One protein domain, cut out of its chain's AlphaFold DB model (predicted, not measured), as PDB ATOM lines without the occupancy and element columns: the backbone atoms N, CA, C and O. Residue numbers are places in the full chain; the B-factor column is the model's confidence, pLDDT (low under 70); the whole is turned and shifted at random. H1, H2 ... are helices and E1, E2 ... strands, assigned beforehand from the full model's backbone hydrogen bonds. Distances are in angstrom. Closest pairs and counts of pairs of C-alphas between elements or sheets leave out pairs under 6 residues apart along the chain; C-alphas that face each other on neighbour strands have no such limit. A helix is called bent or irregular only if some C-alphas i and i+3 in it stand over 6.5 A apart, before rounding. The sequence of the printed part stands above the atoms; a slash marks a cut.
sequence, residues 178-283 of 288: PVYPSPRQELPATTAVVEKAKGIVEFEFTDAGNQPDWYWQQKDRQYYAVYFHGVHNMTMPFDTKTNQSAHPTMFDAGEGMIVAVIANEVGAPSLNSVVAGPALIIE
ATOM      1  N   PRO A 178       4.837  45.588  18.115       86.44
ATOM      2  CA  PRO A 178       4.978  45.157  19.498       86.44
ATOM      3  C   PRO A 178       4.820  43.635  19.597       86.44
ATOM      4  O   PRO A 178       4.261  42.992  18.704       86.44
ATOM      5  N   VAL A 179       5.287  43.065  20.710       90.44
ATOM      6  CA  VAL A 179       5.006  41.663  21.048       90.44
ATOM      7  C   VAL A 179       3.490  41.461  21.065       90.44
ATOM      8  O   VAL A 179       2.769  42.290  21.616       90.44
ATOM      9  N   TYR A 180       3.018  40.390  20.428       86.81
ATOM     10  CA  TYR A 180       1.598  40.079  20.310       86.81
ATOM     11  C   TYR A 180       1.196  38.922  21.247       86.81
ATOM     12  O   TYR A 180       1.892  37.901  21.261       86.81
ATOM     13  N   PRO A 181       0.067  39.034  21.972       90.56
ATOM     14  CA  PRO A 181      -0.684  40.267  22.243       90.56
ATOM     15  C   PRO A 181       0.124  41.238  23.123       90.56
ATOM     16  O   PRO A 181       1.136  40.859  23.700       90.56
ATOM     17  N   SER A 182      -0.303  42.500  23.230       86.19
ATOM     18  CA  SER A 182       0.410  43.525  24.010       86.19
ATOM     19  C   SER A 182      -0.485  44.099  25.116       86.19
ATOM     20  O   SER A 182      -1.464  44.767  24.785       86.19
ATOM     21  N   PRO A 183      -0.140  43.941  26.409       90.50
ATOM     22  CA  PRO A 183       0.965  43.134  26.939       90.50
ATOM     23  C   PRO A 183       0.712  41.621  26.820       90.50
ATOM     24  O   PRO A 183      -0.431  41.173  26.912       90.50
ATOM     25  N   ARG A 184       1.794  40.844  26.679       92.25
ATOM     26  CA  ARG A 184       1.783  39.374  26.708       92.25
ATOM     27  C   ARG A 184       2.176  38.882  28.100       92.25
ATOM     28  O   ARG A 184       3.197  39.325  28.616       92.25
ATOM     29  N   GLN A 185       1.403  37.971  28.690       93.62
ATOM     30  CA  GLN A 185       1.741  37.368  29.994       93.62
ATOM     31  C   GLN A 185       2.736  36.209  29.908       93.62
ATOM     32  O   GLN A 185       3.315  35.858  30.930       93.62
ATOM     33  N   GLU A 186       2.917  35.616  28.724       93.56
ATOM     34  CA  GLU A 186       3.795  34.453  28.525       93.56
ATOM     35  C   GLU A 186       3.398  33.270  29.428       93.56
ATOM     36  O   GLU A 186       4.240  32.602  30.028       93.56
ATOM     37  N   LEU A 187       2.092  33.009  29.536       96.00
ATOM     38  CA  LEU A 187       1.578  31.869  30.290       96.00
ATOM     39  C   LEU A 187       1.966  30.544  29.608       96.00
ATOM     40  O   LEU A 187       1.989  30.475  28.376       96.00
ATOM     41  N   PRO A 188       2.224  29.473  30.380       96.19
ATOM     42  CA  PRO A 188       2.345  28.127  29.837       96.19
ATOM     43  C   PRO A 188       1.126  27.762  28.980       96.19
ATOM     44  O   PRO A 188      -0.012  27.707  29.468       96.19
ATOM     45  N   ALA A 189       1.371  27.506  27.693       94.56
ATOM     46  CA  ALA A 189       0.325  27.198  26.725       94.56
ATOM     47  C   ALA A 189      -0.342  25.866  27.073       94.56
ATOM     48  O   ALA A 189       0.330  24.841  27.211       94.56
ATOM     49  N   THR A 190      -1.669  25.872  27.195       95.12
ATOM     50  CA  THR A 190      -2.421  24.736  27.735       95.12
ATOM     51  C   THR A 190      -3.568  24.343  26.814       95.12
ATOM     52  O   THR A 190      -4.252  25.197  26.259       95.12
ATOM     53  N   THR A 191      -3.810  23.044  26.677       96.00
ATOM     54  CA  THR A 191      -5.050  22.498  26.110       96.00
ATOM     55  C   THR A 191      -5.755  21.636  27.152       96.00
ATOM     56  O   THR A 191      -5.149  21.256  28.154       96.00
ATOM     57  N   ALA A 192      -7.044  21.369  26.953       95.62
ATOM     58  CA  ALA A 192      -7.847  20.598  27.889       95.62
ATOM     59  C   ALA A 192      -8.603  19.487  27.159       95.62
ATOM     60  O   ALA A 192      -9.200  19.713  26.108       95.62
ATOM     61  N   VAL A 193      -8.602  18.296  27.751       93.94
ATOM     62  CA  VAL A 193      -9.346  17.131  27.276       93.94
ATOM     63  C   VAL A 193     -10.357  16.737  28.342       93.94
ATOM     64  O   VAL A 193     -10.010  16.493  29.497       93.94
ATOM     65  N   VAL A 194     -11.629  16.668  27.954       91.81
ATOM     66  CA  VAL A 194     -12.708  16.256  28.854       91.81
ATOM     67  C   VAL A 194     -12.909  14.747  28.772       91.81
ATOM     68  O   VAL A 194     -13.406  14.219  27.777       91.81
ATOM     69  N   GLU A 195     -12.619  14.043  29.861       90.94
ATOM     70  CA  GLU A 195     -12.961  12.632  30.016       90.94
ATOM     71  C   GLU A 195     -14.353  12.494  30.654       90.94
ATOM     72  O   GLU A 195     -14.493  12.208  31.848       90.94
ATOM     73  N   LYS A 196     -15.411  12.677  29.845       83.38
ATOM     74  CA  LYS A 196     -16.815  12.709  30.319       83.38
ATOM     75  C   LYS A 196     -17.188  11.507  31.199       83.38
ATOM     76  O   LYS A 196     -17.845  11.677  32.219       83.38
ATOM     77  N   ALA A 197     -16.716  10.303  30.862       86.62
ATOM     78  CA  ALA A 197     -17.003   9.079  31.621       86.62
ATOM     79  C   ALA A 197     -16.431   9.075  33.052       86.62
ATOM     80  O   ALA A 197     -16.950   8.375  33.919       86.62
ATOM     81  N   LYS A 198     -15.360   9.837  33.293       90.69
ATOM     82  CA  LYS A 198     -14.708   9.970  34.602       90.69
ATOM     83  C   LYS A 198     -15.093  11.265  35.322       90.69
ATOM     84  O   LYS A 198     -14.787  11.399  36.502       90.69
ATOM     85  N   GLY A 199     -15.739  12.208  34.632       91.75
ATOM     86  CA  GLY A 199     -16.055  13.530  35.175       91.75
ATOM     87  C   GLY A 199     -14.809  14.374  35.454       91.75
ATOM     88  O   GLY A 199     -14.810  15.166  36.395       91.75
ATOM     89  N   ILE A 200     -13.741  14.188  34.673       95.31
ATOM     90  CA  ILE A 200     -12.473  14.911  34.839       95.31
ATOM     91  C   ILE A 200     -12.097  15.678  33.574       95.31
ATOM     92  O   ILE A 200     -12.481  15.310  32.462       95.31
ATOM     93  N   VAL A 201     -11.315  16.730  33.775       96.75
ATOM     94  CA  VAL A 201     -10.611  17.479  32.741       96.75
ATOM     95  C   VAL A 201      -9.122  17.259  32.956       96.75
ATOM     96  O   VAL A 201      -8.610  17.496  34.054       96.75
ATOM     97  N   GLU A 202      -8.444  16.788  31.919       97.31
ATOM     98  CA  GLU A 202      -6.992  16.666  31.875       97.31
ATOM     99  C   GLU A 202      -6.409  17.843  31.097       97.31
ATOM    100  O   GLU A 202      -6.902  18.191  30.024       97.31
ATOM    101  N   PHE A 203      -5.374  18.467  31.654       97.75
ATOM    102  CA  PHE A 203      -4.698  19.614  31.065       97.75
ATOM    103  C   PHE A 203      -3.341  19.196  30.498       97.75
ATOM    104  O   PHE A 203      -2.517  18.600  31.194       97.75
ATOM    105  N   GLU A 204      -3.088  19.563  29.244       96.94
ATOM    106  CA  GLU A 204      -1.824  19.313  28.554       96.94
ATOM    107  C   GLU A 204      -1.078  20.630  28.316       96.94
ATOM    108  O   GLU A 204      -1.586  21.530  27.643       96.94
ATOM    109  N   PHE A 205       0.146  20.733  28.842       96.00
ATOM    110  CA  PHE A 205       1.027  21.892  28.660       96.00
ATOM    111  C   PHE A 205       1.918  21.692  27.437       96.00
ATOM    112  O   PHE A 205       2.900  20.950  27.469       96.00
ATOM    113  N   THR A 206       1.554  22.364  26.351       93.31
ATOM    114  CA  THR A 206       2.035  22.057  24.994       93.31
ATOM    115  C   THR A 206       3.365  22.719  24.632       93.31
ATOM    116  O   THR A 206       4.047  22.265  23.713       93.31
ATOM    117  N   ASP A 207       3.775  23.765  25.355       91.38
ATOM    118  CA  ASP A 207       5.029  24.475  25.092       91.38
ATOM    119  C   ASP A 207       6.179  23.918  25.938       91.38
ATOM    120  O   ASP A 207       6.330  24.246  27.114       91.38
ATOM    121  N   ALA A 208       7.038  23.094  25.338       90.56
ATOM    122  CA  ALA A 208       8.201  22.520  26.018       90.56
ATOM    123  C   ALA A 208       9.198  23.571  26.555       90.56
ATOM    124  O   ALA A 208       9.955  23.269  27.479       90.56
ATOM    125  N   GLY A 209       9.223  24.781  25.983       92.12
ATOM    126  CA  GLY A 209      10.069  25.890  26.426       92.12
ATOM    127  C   GLY A 209       9.459  26.718  27.559       92.12
ATOM    128  O   GLY A 209      10.201  27.388  28.276       92.12
ATOM    129  N   ASN A 210       8.140  26.639  27.748       93.88
ATOM    130  CA  ASN A 210       7.398  27.383  28.760       93.88
ATOM    131  C   ASN A 210       6.426  26.468  29.512       93.88
ATOM    132  O   ASN A 210       5.238  26.370  29.207       93.88
ATOM    133  N   GLN A 211       6.964  25.763  30.499       95.06
ATOM    134  CA  GLN A 211       6.211  24.820  31.315       95.06
ATOM    135  C   GLN A 211       5.714  25.482  32.620       95.06
ATOM    136  O   GLN A 211       6.143  26.580  32.970       95.06
ATOM    137  N   PRO A 212       4.797  24.861  33.370       94.44
ATOM    138  CA  PRO A 212       4.368  25.404  34.653       94.44
ATOM    139  C   PRO A 212       5.403  25.317  35.777       94.44
ATOM    140  O   PRO A 212       6.072  24.300  35.964       94.44
ATOM    141  N   ASP A 213       5.452  26.353  36.617       89.38
ATOM    142  CA  ASP A 213       6.474  26.483  37.661       89.38
ATOM    143  C   ASP A 213       6.457  25.371  38.723       89.38
ATOM    144  O   ASP A 213       7.490  25.078  39.337       89.38
ATOM    145  N   TRP A 214       5.320  24.701  38.924       90.62
ATOM    146  CA  TRP A 214       5.194  23.602  39.878       90.62
ATOM    147  C   TRP A 214       5.987  22.351  39.495       90.62
ATOM    148  O   TRP A 214       6.272  21.547  40.383       90.62
ATOM    149  N   TYR A 215       6.421  22.199  38.239       89.25
ATOM    150  CA  TYR A 215       7.268  21.070  37.841       89.25
ATOM    151  C   TYR A 215       8.697  21.143  38.385       89.25
ATOM    152  O   TYR A 215       9.323  20.102  38.573       89.25
ATOM    153  N   TRP A 216       9.212  22.338  38.690       83.19
ATOM    154  CA  TRP A 216      10.587  22.498  39.189       83.19
ATOM    155  C   TRP A 216      10.702  23.286  40.490       83.19
ATOM    156  O   TRP A 216      11.630  23.037  41.254       83.19
ATOM    157  N   GLN A 217       9.790  24.220  40.778       78.62
ATOM    158  CA  GLN A 217       9.863  25.026  42.003       78.62
ATOM    159  C   GLN A 217       9.218  24.333  43.206       78.62
ATOM    160  O   GLN A 217       9.472  24.767  44.325       78.62
ATOM    161  N   GLN A 218       8.399  23.288  42.991       68.00
ATOM    162  CA  GLN A 218       7.670  22.552  44.040       68.00
ATOM    163  C   GLN A 218       7.074  23.486  45.109       68.00
ATOM    164  O   GLN A 218       7.211  23.256  46.310       68.00
ATOM    165  N   LYS A 219       6.458  24.592  44.670       71.81
ATOM    166  CA  LYS A 219       5.866  25.575  45.580       71.81
ATOM    167  C   LYS A 219       4.788  24.902  46.422       71.81
ATOM    168  O   LYS A 219       3.867  24.310  45.864       71.81
ATOM    169  N   ASP A 220       4.877  25.062  47.740       78.06
ATOM    170  CA  ASP A 220       3.821  24.679  48.681       78.06
ATOM    171  C   ASP A 220       2.669  25.693  48.603       78.06
ATOM    172  O   ASP A 220       2.481  26.548  49.468       78.06
ATOM    173  N   ARG A 221       1.964  25.686  47.469       87.56
ATOM    174  CA  ARG A 221       0.750  26.471  47.248       87.56
ATOM    175  C   ARG A 221      -0.296  25.617  46.552       87.56
ATOM    176  O   ARG A 221       0.028  24.776  45.716       87.56
ATOM    177  N   GLN A 222      -1.552  25.870  46.890       92.81
ATOM    178  CA  GLN A 222      -2.681  25.240  46.229       92.81
ATOM    179  C   GLN A 222      -2.881  25.858  44.842       92.81
ATOM    180  O   GLN A 222      -2.794  27.077  44.681       92.81
ATOM    181  N   TYR A 223      -3.185  25.009  43.866       96.44
ATOM    182  CA  TYR A 223      -3.609  25.417  42.533       96.44
ATOM    183  C   TYR A 223      -5.054  24.997  42.293       96.44
ATOM    184  O   TYR A 223      -5.556  24.032  42.892       96.44
ATOM    185  N   TYR A 224      -5.705  25.731  41.402       98.12
ATOM    186  CA  TYR A 224      -7.096  25.541  41.041       98.12
ATOM    187  C   TYR A 224      -7.257  25.575  39.529       98.12
ATOM    188  O   TYR A 224      -6.618  26.388  38.864       98.12
ATOM    189  N   ALA A 225      -8.154  24.744  39.007       98.31
ATOM    190  CA  ALA A 225      -8.718  24.956  37.686       98.31
ATOM    191  C   ALA A 225      -9.927  25.877  37.864       98.31
ATOM    192  O   ALA A 225     -10.850  25.563  38.624       98.31
ATOM    193  N   VAL A 226      -9.895  27.033  37.212       98.44
ATOM    194  CA  VAL A 226     -10.999  27.989  37.209       98.44
ATOM    195  C   VAL A 226     -11.644  27.947  35.836       98.44
ATOM    196  O   VAL A 226     -11.008  28.260  34.833       98.44
ATOM    197  N   TYR A 227     -12.905  27.536  35.808       97.50
ATOM    198  CA  TYR A 227     -13.702  27.405  34.600       97.50
ATOM    199  C   TYR A 227     -14.663  28.582  34.481       97.50
ATOM    200  O   TYR A 227     -15.331  28.921  35.457       97.50
ATOM    201  N   PHE A 228     -14.757  29.169  33.296       96.12
ATOM    202  CA  PHE A 228     -15.642  30.278  32.955       96.12
ATOM    203  C   PHE A 228     -16.648  29.815  31.908       96.12
ATOM    204  O   PHE A 228     -16.258  29.242  30.889       96.12
ATOM    205  N   HIS A 229     -17.927  30.069  32.170       93.50
ATOM    206  CA  HIS A 229     -19.023  29.759  31.261       93.50
ATOM    207  C   HIS A 229     -20.219  30.671  31.540       93.50
ATOM    208  O   HIS A 229     -20.537  30.956  32.702       93.50
ATOM    209  N   GLY A 230     -20.860  31.163  30.479       90.81
ATOM    210  CA  GLY A 230     -21.824  32.255  30.587       90.81
ATOM    211  C   GLY A 230     -21.219  33.442  31.347       90.81
ATOM    212  O   GLY A 230     -20.087  33.852  31.098       90.81
ATOM    213  N   VAL A 231     -21.937  33.954  32.346       91.56
ATOM    214  CA  VAL A 231     -21.454  35.030  33.238       91.56
ATOM    215  C   VAL A 231     -20.852  34.516  34.554       91.56
ATOM    216  O   VAL A 231     -20.606  35.299  35.476       91.56
ATOM    217  N   HIS A 232     -20.643  33.205  34.675       91.44
ATOM    218  CA  HIS A 232     -20.230  32.548  35.910       91.44
ATOM    219  C   HIS A 232     -18.806  31.998  35.823       91.44
ATOM    220  O   HIS A 232     -18.292  31.682  34.751       91.44
ATOM    221  N   ASN A 233     -18.179  31.839  36.990       95.19
ATOM    222  CA  ASN A 233     -16.965  31.053  37.126       95.19
ATOM    223  C   ASN A 233     -17.097  30.011  38.240       95.19
ATOM    224  O   ASN A 233     -17.880  30.155  39.182       95.19
ATOM    225  N   MET A 234     -16.333  28.932  38.110       95.62
ATOM    226  CA  MET A 234     -16.287  27.837  39.067       95.62
ATOM    227  C   MET A 234     -14.845  27.449  39.327       95.62
ATOM    228  O   MET A 234     -14.064  27.254  38.404       95.62
ATOM    229  N   THR A 235     -14.499  27.320  40.602       97.88
ATOM    230  CA  THR A 235     -13.165  26.900  41.028       97.88
ATOM    231  C   THR A 235     -13.212  25.452  41.469       97.88
ATOM    232  O   THR A 235     -13.975  25.107  42.370       97.88
ATOM    233  N   MET A 236     -12.352  24.633  40.881       97.56
ATOM    234  CA  MET A 236     -12.132  23.251  41.281       97.56
ATOM    235  C   MET A 236     -10.674  23.058  41.708       97.56
ATOM    236  O   MET A 236      -9.783  23.724  41.174       97.56
ATOM    237  N   PRO A 237     -10.382  22.148  42.654       97.44
ATOM    238  CA  PRO A 237      -9.005  21.772  42.957       97.44
ATOM    239  C   PRO A 237      -8.287  21.256  41.703       97.44
ATOM    240  O   PRO A 237      -8.878  20.514  40.917       97.44
ATOM    241  N   PHE A 238      -7.024  21.639  41.525       97.69
ATOM    242  CA  PHE A 238      -6.164  21.124  40.459       97.69
ATOM    243  C   PHE A 238      -5.040  20.277  41.058       97.69
ATOM    244  O   PHE A 238      -4.325  20.730  41.956       97.69
ATOM    245  N   ASP A 239      -4.897  19.045  40.575       95.81
ATOM    246  CA  ASP A 239      -3.809  18.151  40.958       95.81
ATOM    247  C   ASP A 239      -2.607  18.376  40.034       95.81
ATOM    248  O   ASP A 239      -2.608  17.990  38.868       95.81
ATOM    249  N   THR A 240      -1.551  18.984  40.569       94.38
ATOM    250  CA  THR A 240      -0.322  19.299  39.826       94.38
ATOM    251  C   THR A 240       0.523  18.077  39.464       94.38
ATOM    252  O   THR A 240       1.474  18.211  38.694       94.38
ATOM    253  N   LYS A 241       0.222  16.891  40.014       91.94
ATOM    254  CA  LYS A 241       0.933  15.643  39.694       91.94
ATOM    255  C   LYS A 241       0.333  14.938  38.489       91.94
ATOM    256  O   LYS A 241       1.067  14.309  37.735       91.94
ATOM    257  N   THR A 242      -0.986  15.004  38.349       94.81
ATOM    258  CA  THR A 242      -1.730  14.367  37.254       94.81
ATOM    259  C   THR A 242      -2.190  15.364  36.198       94.81
ATOM    260  O   THR A 242      -2.645  14.941  35.146       94.81
ATOM    261  N   ASN A 243      -2.061  16.669  36.459       96.50
ATOM    262  CA  ASN A 243      -2.629  17.760  35.667       96.50
ATOM    263  C   ASN A 243      -4.145  17.636  35.474       96.50
ATOM    264  O   ASN A 243      -4.670  17.927  34.400       96.50
ATOM    265  N   GLN A 244      -4.855  17.182  36.504       97.62
ATOM    266  CA  GLN A 244      -6.288  16.923  36.415       97.62
ATOM    267  C   GLN A 244      -7.089  17.805  37.362       97.62
ATOM    268  O   GLN A 244      -6.637  18.202  38.439       97.62
ATOM    269  N   SER A 245      -8.328  18.072  36.965       97.94
ATOM    270  CA  SER A 245      -9.346  18.671  37.817       97.94
ATOM    271  C   SER A 245     -10.720  18.072  37.514       97.94
ATOM    272  O   SER A 245     -10.919  17.432  36.483       97.94
ATOM    273  N   ALA A 246     -11.681  18.250  38.420       96.69
ATOM    274  CA  ALA A 246     -13.058  17.834  38.181       96.69
ATOM    275  C   ALA A 246     -13.693  18.686  37.069       96.69
ATOM    276  O   ALA A 246     -13.461  19.898  37.008       96.69
ATOM    277  N   HIS A 247     -14.513  18.066  36.217       92.38
ATOM    278  CA  HIS A 247     -15.335  18.788  35.239       92.38
ATOM    279  C   HIS A 247     -16.437  19.593  35.959       92.38
ATOM    280  O   HIS A 247     -17.047  19.078  36.904       92.38
ATOM    281  N   PRO A 248     -16.696  20.856  35.569       90.25
ATOM    282  CA  PRO A 248     -17.702  21.701  36.210       90.25
ATOM    283  C   PRO A 248     -19.134  21.303  35.803       90.25
ATOM    284  O   PRO A 248     -19.738  21.889  34.911       90.25
ATOM    285  N   THR A 249     -19.732  20.347  36.517       83.69
ATOM    286  CA  THR A 249     -21.064  19.797  36.187       83.69
ATOM    287  C   THR A 249     -22.254  20.735  36.434       83.69
ATOM    288  O   THR A 249     -23.388  20.318  36.217       83.69
ATOM    289  N   MET A 250     -22.044  21.944  36.969       79.12
ATOM    290  CA  MET A 250     -23.130  22.918  37.193       79.12
ATOM    291  C   MET A 250     -23.341  23.866  36.009       79.12
ATOM    292  O   MET A 250     -24.296  24.636  36.033       79.12
ATOM    293  N   PHE A 251     -22.456  23.840  35.012       84.19
ATOM    294  CA  PHE A 251     -22.686  24.533  33.749       84.19
ATOM    295  C   PHE A 251     -23.668  23.760  32.872       84.19
ATOM    296  O   PHE A 251     -23.863  22.555  33.072       84.19
ATOM    297  N   ASP A 252     -24.270  24.459  31.912       71.44
ATOM    298  CA  ASP A 252     -25.211  23.881  30.960       71.44
ATOM    299  C   ASP A 252     -24.482  22.817  30.122       71.44
ATOM    300  O   ASP A 252     -23.654  23.089  29.251       71.44
ATOM    301  N   ALA A 253     -24.695  21.553  30.496       69.31
ATOM    302  CA  ALA A 253     -23.891  20.448  30.000       69.31
ATOM    303  C   ALA A 253     -24.113  20.245  28.497       69.31
ATOM    304  O   ALA A 253     -25.229  19.963  28.062       69.31
ATOM    305  N   GLY A 254     -23.027  20.288  27.724       72.12
ATOM    306  CA  GLY A 254     -23.087  20.127  26.273       72.12
ATOM    307  C   GLY A 254     -23.412  21.412  25.513       72.12
ATOM    308  O   GLY A 254     -23.654  21.323  24.314       72.12
ATOM    309  N   GLU A 255     -23.402  22.576  26.169       77.19
ATOM    310  CA  GLU A 255     -23.715  23.855  25.536       77.19
ATOM    311  C   GLU A 255     -22.520  24.829  25.561       77.19
ATOM    312  O   GLU A 255     -21.795  24.967  26.546       77.19
ATOM    313  N   GLY A 256     -22.298  25.509  24.436       83.81
ATOM    314  CA  GLY A 256     -21.309  26.575  24.266       83.81
ATOM    315  C   GLY A 256     -19.834  26.193  24.423       83.81
ATOM    316  O   GLY A 256     -19.371  25.128  24.002       83.81
ATOM    317  N   MET A 257     -19.082  27.131  25.001       91.62
ATOM    318  CA  MET A 257     -17.650  27.028  25.284       91.62
ATOM    319  C   MET A 257     -17.390  27.239  26.773       91.62
ATOM    320  O   MET A 257     -17.955  28.145  27.383       91.62
ATOM    321  N   ILE A 258     -16.472  26.466  27.342       94.31
ATOM    322  CA  ILE A 258     -15.890  26.729  28.656       94.31
ATOM    323  C   ILE A 258     -14.452  27.205  28.444       94.31
ATOM    324  O   ILE A 258     -13.666  26.547  27.761       94.31
ATOM    325  N   VAL A 259     -14.092  28.335  29.054       96.81
ATOM    326  CA  VAL A 259     -12.693  28.778  29.136       96.81
ATOM    327  C   VAL A 259     -12.131  28.315  30.472       96.81
ATOM    328  O   VAL A 259     -12.684  28.639  31.521       96.81
ATOM    329  N   ALA A 260     -11.050  27.543  30.456       97.88
ATOM    330  CA  ALA A 260     -10.409  27.026  31.657       97.88
ATOM    331  C   ALA A 260      -9.013  27.630  31.831       97.88
ATOM    332  O   ALA A 260      -8.215  27.636  30.897       97.88
ATOM    333  N   VAL A 261      -8.691  28.087  33.036       98.44
ATOM    334  CA  VAL A 261      -7.337  28.528  33.402       98.44
ATOM    335  C   VAL A 261      -6.857  27.804  34.648       98.44
ATOM    336  O   VAL A 261      -7.666  27.388  35.480       98.44
ATOM    337  N   ILE A 262      -5.540  27.690  34.810       98.25
ATOM    338  CA  ILE A 262      -4.957  27.287  36.089       98.25
ATOM    339  C   ILE A 262      -4.579  28.545  36.856       98.25
ATOM    340  O   ILE A 262      -3.864  29.404  36.341       98.25
ATOM    341  N   ALA A 263      -5.043  28.641  38.097       97.81
ATOM    342  CA  ALA A 263      -4.816  29.784  38.964       97.81
ATOM    343  C   ALA A 263      -4.262  29.366  40.327       97.81
ATOM    344  O   ALA A 263      -4.488  28.251  40.802       97.81
ATOM    345  N   ASN A 264      -3.552  30.279  40.985       95.88
ATOM    346  CA  ASN A 264      -3.123  30.119  42.380       95.88
ATOM    347  C   ASN A 264      -4.078  30.786  43.388       95.88
ATOM    348  O   ASN A 264      -3.799  30.781  44.586       95.88
ATOM    349  N   GLU A 265      -5.196  31.345  42.920       97.12
ATOM    350  CA  GLU A 265      -6.254  31.924  43.749       97.12
ATOM    351  C   GLU A 265      -7.635  31.474  43.260       97.12
ATOM    352  O   GLU A 265      -7.865  31.264  42.068       97.12
ATOM    353  N   VAL A 266      -8.569  31.335  44.203       97.50
ATOM    354  CA  VAL A 266      -9.953  30.935  43.925       97.50
ATOM    355  C   VAL A 266     -10.628  31.976  43.035       97.50
ATOM    356  O   VAL A 266     -10.608  33.166  43.335       97.50
ATOM    357  N   GLY A 267     -11.255  31.512  41.958       97.12
ATOM    358  CA  GLY A 267     -12.002  32.338  41.011       97.12
ATOM    359  C   GLY A 267     -11.134  33.111  40.024       97.12
ATOM    360  O   GLY A 267     -11.702  33.827  39.206       97.12
ATOM    361  N   ALA A 268      -9.802  32.967  40.097       97.25
ATOM    362  CA  ALA A 268      -8.840  33.739  39.318       97.25
ATOM    363  C   ALA A 268      -9.221  35.232  39.303       97.25
ATOM    364  O   ALA A 268      -9.652  35.729  38.267       97.25
ATOM    365  N   PRO A 269      -9.172  35.948  40.444       96.38
ATOM    366  CA  PRO A 269      -9.752  37.287  40.576       96.38
ATOM    367  C   PRO A 269      -8.922  38.386  39.902       96.38
ATOM    368  O   PRO A 269      -9.389  39.517  39.767       96.38
ATOM    369  N   SER A 270      -7.679  38.082  39.523       95.38
ATOM    370  CA  SER A 270      -6.793  39.016  38.836       95.38
ATOM    371  C   SER A 270      -5.961  38.331  37.757       95.38
ATOM    372  O   SER A 270      -5.680  37.136  37.842       95.38
ATOM    373  N   LEU A 271      -5.477  39.125  36.807       93.62
ATOM    374  CA  LEU A 271      -4.574  38.687  35.742       93.62
ATOM    375  C   LEU A 271      -3.355  37.911  36.285       93.62
ATOM    376  O   LEU A 271      -2.982  36.865  35.775       93.62
ATOM    377  N   ASN A 272      -2.769  38.380  37.392       94.94
ATOM    378  CA  ASN A 272      -1.586  37.761  38.004       94.94
ATOM    379  C   ASN A 272      -1.887  36.459  38.759       94.94
ATOM    380  O   ASN A 272      -0.957  35.745  39.135       94.94
ATOM    381  N   SER A 273      -3.163  36.184  39.042       96.31
ATOM    382  CA  SER A 273      -3.558  34.930  39.681       96.31
ATOM    383  C   SER A 273      -3.611  33.764  38.697       96.31
ATOM    384  O   SER A 273      -3.560  32.607  39.115       96.31
ATOM    385  N   VAL A 274      -3.694  34.055  37.396       97.50
ATOM    386  CA  VAL A 274      -3.606  33.052  36.337       97.50
ATOM    387  C   VAL A 274      -2.140  32.681  36.134       97.50
ATOM    388  O   VAL A 274      -1.275  33.541  35.982       97.50
ATOM    389  N   VAL A 275      -1.852  31.382  36.173       96.25
ATOM    390  CA  VAL A 275      -0.489  30.837  36.102       96.25
ATOM    391  C   VAL A 275      -0.278  29.879  34.932       96.25
ATOM    392  O   VAL A 275       0.866  29.530  34.660       96.25
ATOM    393  N   ALA A 276      -1.346  29.452  34.248       97.12
ATOM    394  CA  ALA A 276      -1.291  28.751  32.966       97.12
ATOM    395  C   ALA A 276      -2.648  28.800  32.244       97.12
ATOM    396  O   ALA A 276      -3.694  28.932  32.889       97.12
ATOM    397  N   GLY A 277      -2.624  28.625  30.921       95.31
ATOM    398  CA  GLY A 277      -3.809  28.673  30.065       95.31
ATOM    399  C   GLY A 277      -3.885  29.946  29.212       95.31
ATOM    400  O   GLY A 277      -2.860  30.602  29.029       95.31
ATOM    401  N   PRO A 278      -5.073  30.275  28.675       97.06
ATOM    402  CA  PRO A 278      -6.332  29.548  28.822       97.06
ATOM    403  C   PRO A 278      -6.377  28.285  27.953       97.06
ATOM    404  O   PRO A 278      -5.667  28.162  26.964       97.06
ATOM    405  N   ALA A 279      -7.224  27.334  28.327       96.88
ATOM    406  CA  ALA A 279      -7.605  26.193  27.508       96.88
ATOM    407  C   ALA A 279      -9.086  26.324  27.140       96.88
ATOM    408  O   ALA A 279      -9.921  26.620  27.997       96.88
ATOM    409  N   LEU A 280      -9.411  26.100  25.867       94.94
ATOM    410  CA  LEU A 280     -10.788  26.128  25.380       94.94
ATOM    411  C   LEU A 280     -11.368  24.715  25.400       94.94
ATOM    412  O   LEU A 280     -10.785  23.793  24.831       94.94
ATOM    413  N   ILE A 281     -12.524  24.560  26.032       93.50
ATOM    414  CA  ILE A 281     -13.320  23.336  26.015       93.50
ATOM    415  C   ILE A 281     -14.589  23.652  25.227       93.50
ATOM    416  O   ILE A 281     -15.454  24.390  25.698       93.50
ATOM    417  N   ILE A 282     -14.683  23.118  24.013       89.31
ATOM    418  CA  ILE A 282     -15.862  23.276  23.160       89.31
ATOM    419  C   ILE A 282     -16.849  22.166  23.518       89.31
ATOM    420  O   ILE A 282     -16.570  20.989  23.283       89.31
ATOM    421  N   GLU A 283     -17.981  22.525  24.117       83.50
ATOM    422  CA  GLU A 283     -19.018  21.554  24.479       83.50
ATOM    423  C   GLU A 283     -19.944  21.252  23.285       83.50
ATOM    424  O   GLU A 283     -20.402  20.114  23.158       83.50
TER     425      GLU A 283
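This is residues 178 to 283 of the 288 residues of an uncharacterized protein of Aureobasidium pullulans (UniProt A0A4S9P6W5). One antiparallel sheet of seven strands curls round on itself into a nearly closed barrel, its edge strands E1 and E7 coming together after E4 makes the fold. Residues 178 to 184 stick out as a tail, and the short helix H1 lies off the sheet. The printed part has 106 residues, with E1, E2, H1, E3, E4, E5, E6 and E7 along the chain and the sheet order E1, E2, E5, E4, E3, E6, E7. The class is mostly strand, though under half of the printed residues are in named elements. The whole is compact, with a radius of gyration of the C-alphas of 13.5 A and spans of 36 by 32 by 24 A.

Residues 178 to 189 hold no named element. E1, residues 190 to 195, begins at C-alpha 190 (-2.421, 24.736, 27.735) and is 16.2 A long; E2 is residues 200 to 205. H1 is residues 214 to 217. E3 is residues 224 to 229, and E4, residues 232 to 239, is 22.4 A long, from C-alpha 232 at (-20.230, 32.548, 35.910). E5 is residues 244 to 246. E6, residues 257 to 263, measures 19.0 A, and E7, residues 274 to 282, measures 20.5 A and ends at C-alpha 282 (-15.862, 23.276, 23.160).

The sheet is strongly twisted and folded, bent back on itself into two leaves: E1, E2 and E5 face E3, E6 and E7, with E4 as the hinge. E1 and E2 form a hairpin at 155 degrees, with N 193 and O 202 at 2.8 A. E2 and E5 are antiparallel, with N 201 and O 245 at 2.8 A. E4 is staggered: residues 238 to 239 pair with E5, N 239 and O 244 at 2.9 A, and residues 232 to 237 with E3, N 234 and O 227 at 2.8 A. E3, E4 and E5 form a meander, each the antiparallel neighbour of the one before; with E6 they make a Greek key, E3 being the antiparallel neighbour of E6, with N 226 and O 261 at 2.8 A. E6 and E7 form a hairpin, with N 260 and O 279 at 2.9 A. The closest C-alphas of E1 and E7, Thr 191 and Ala 279, are 4.7 A apart. H1 is not on the sheet; it is too short for an O i to N i+4 pair, and its one O i to N i+3 pair is not within range.

The C-alphas farthest apart, those of Pro 178 and Ala 197, are 44.0 A apart. The printed part has no cut, and no link is long. The mean pLDDT of the printed part is 92.0; residues 218 and 253 are under 70.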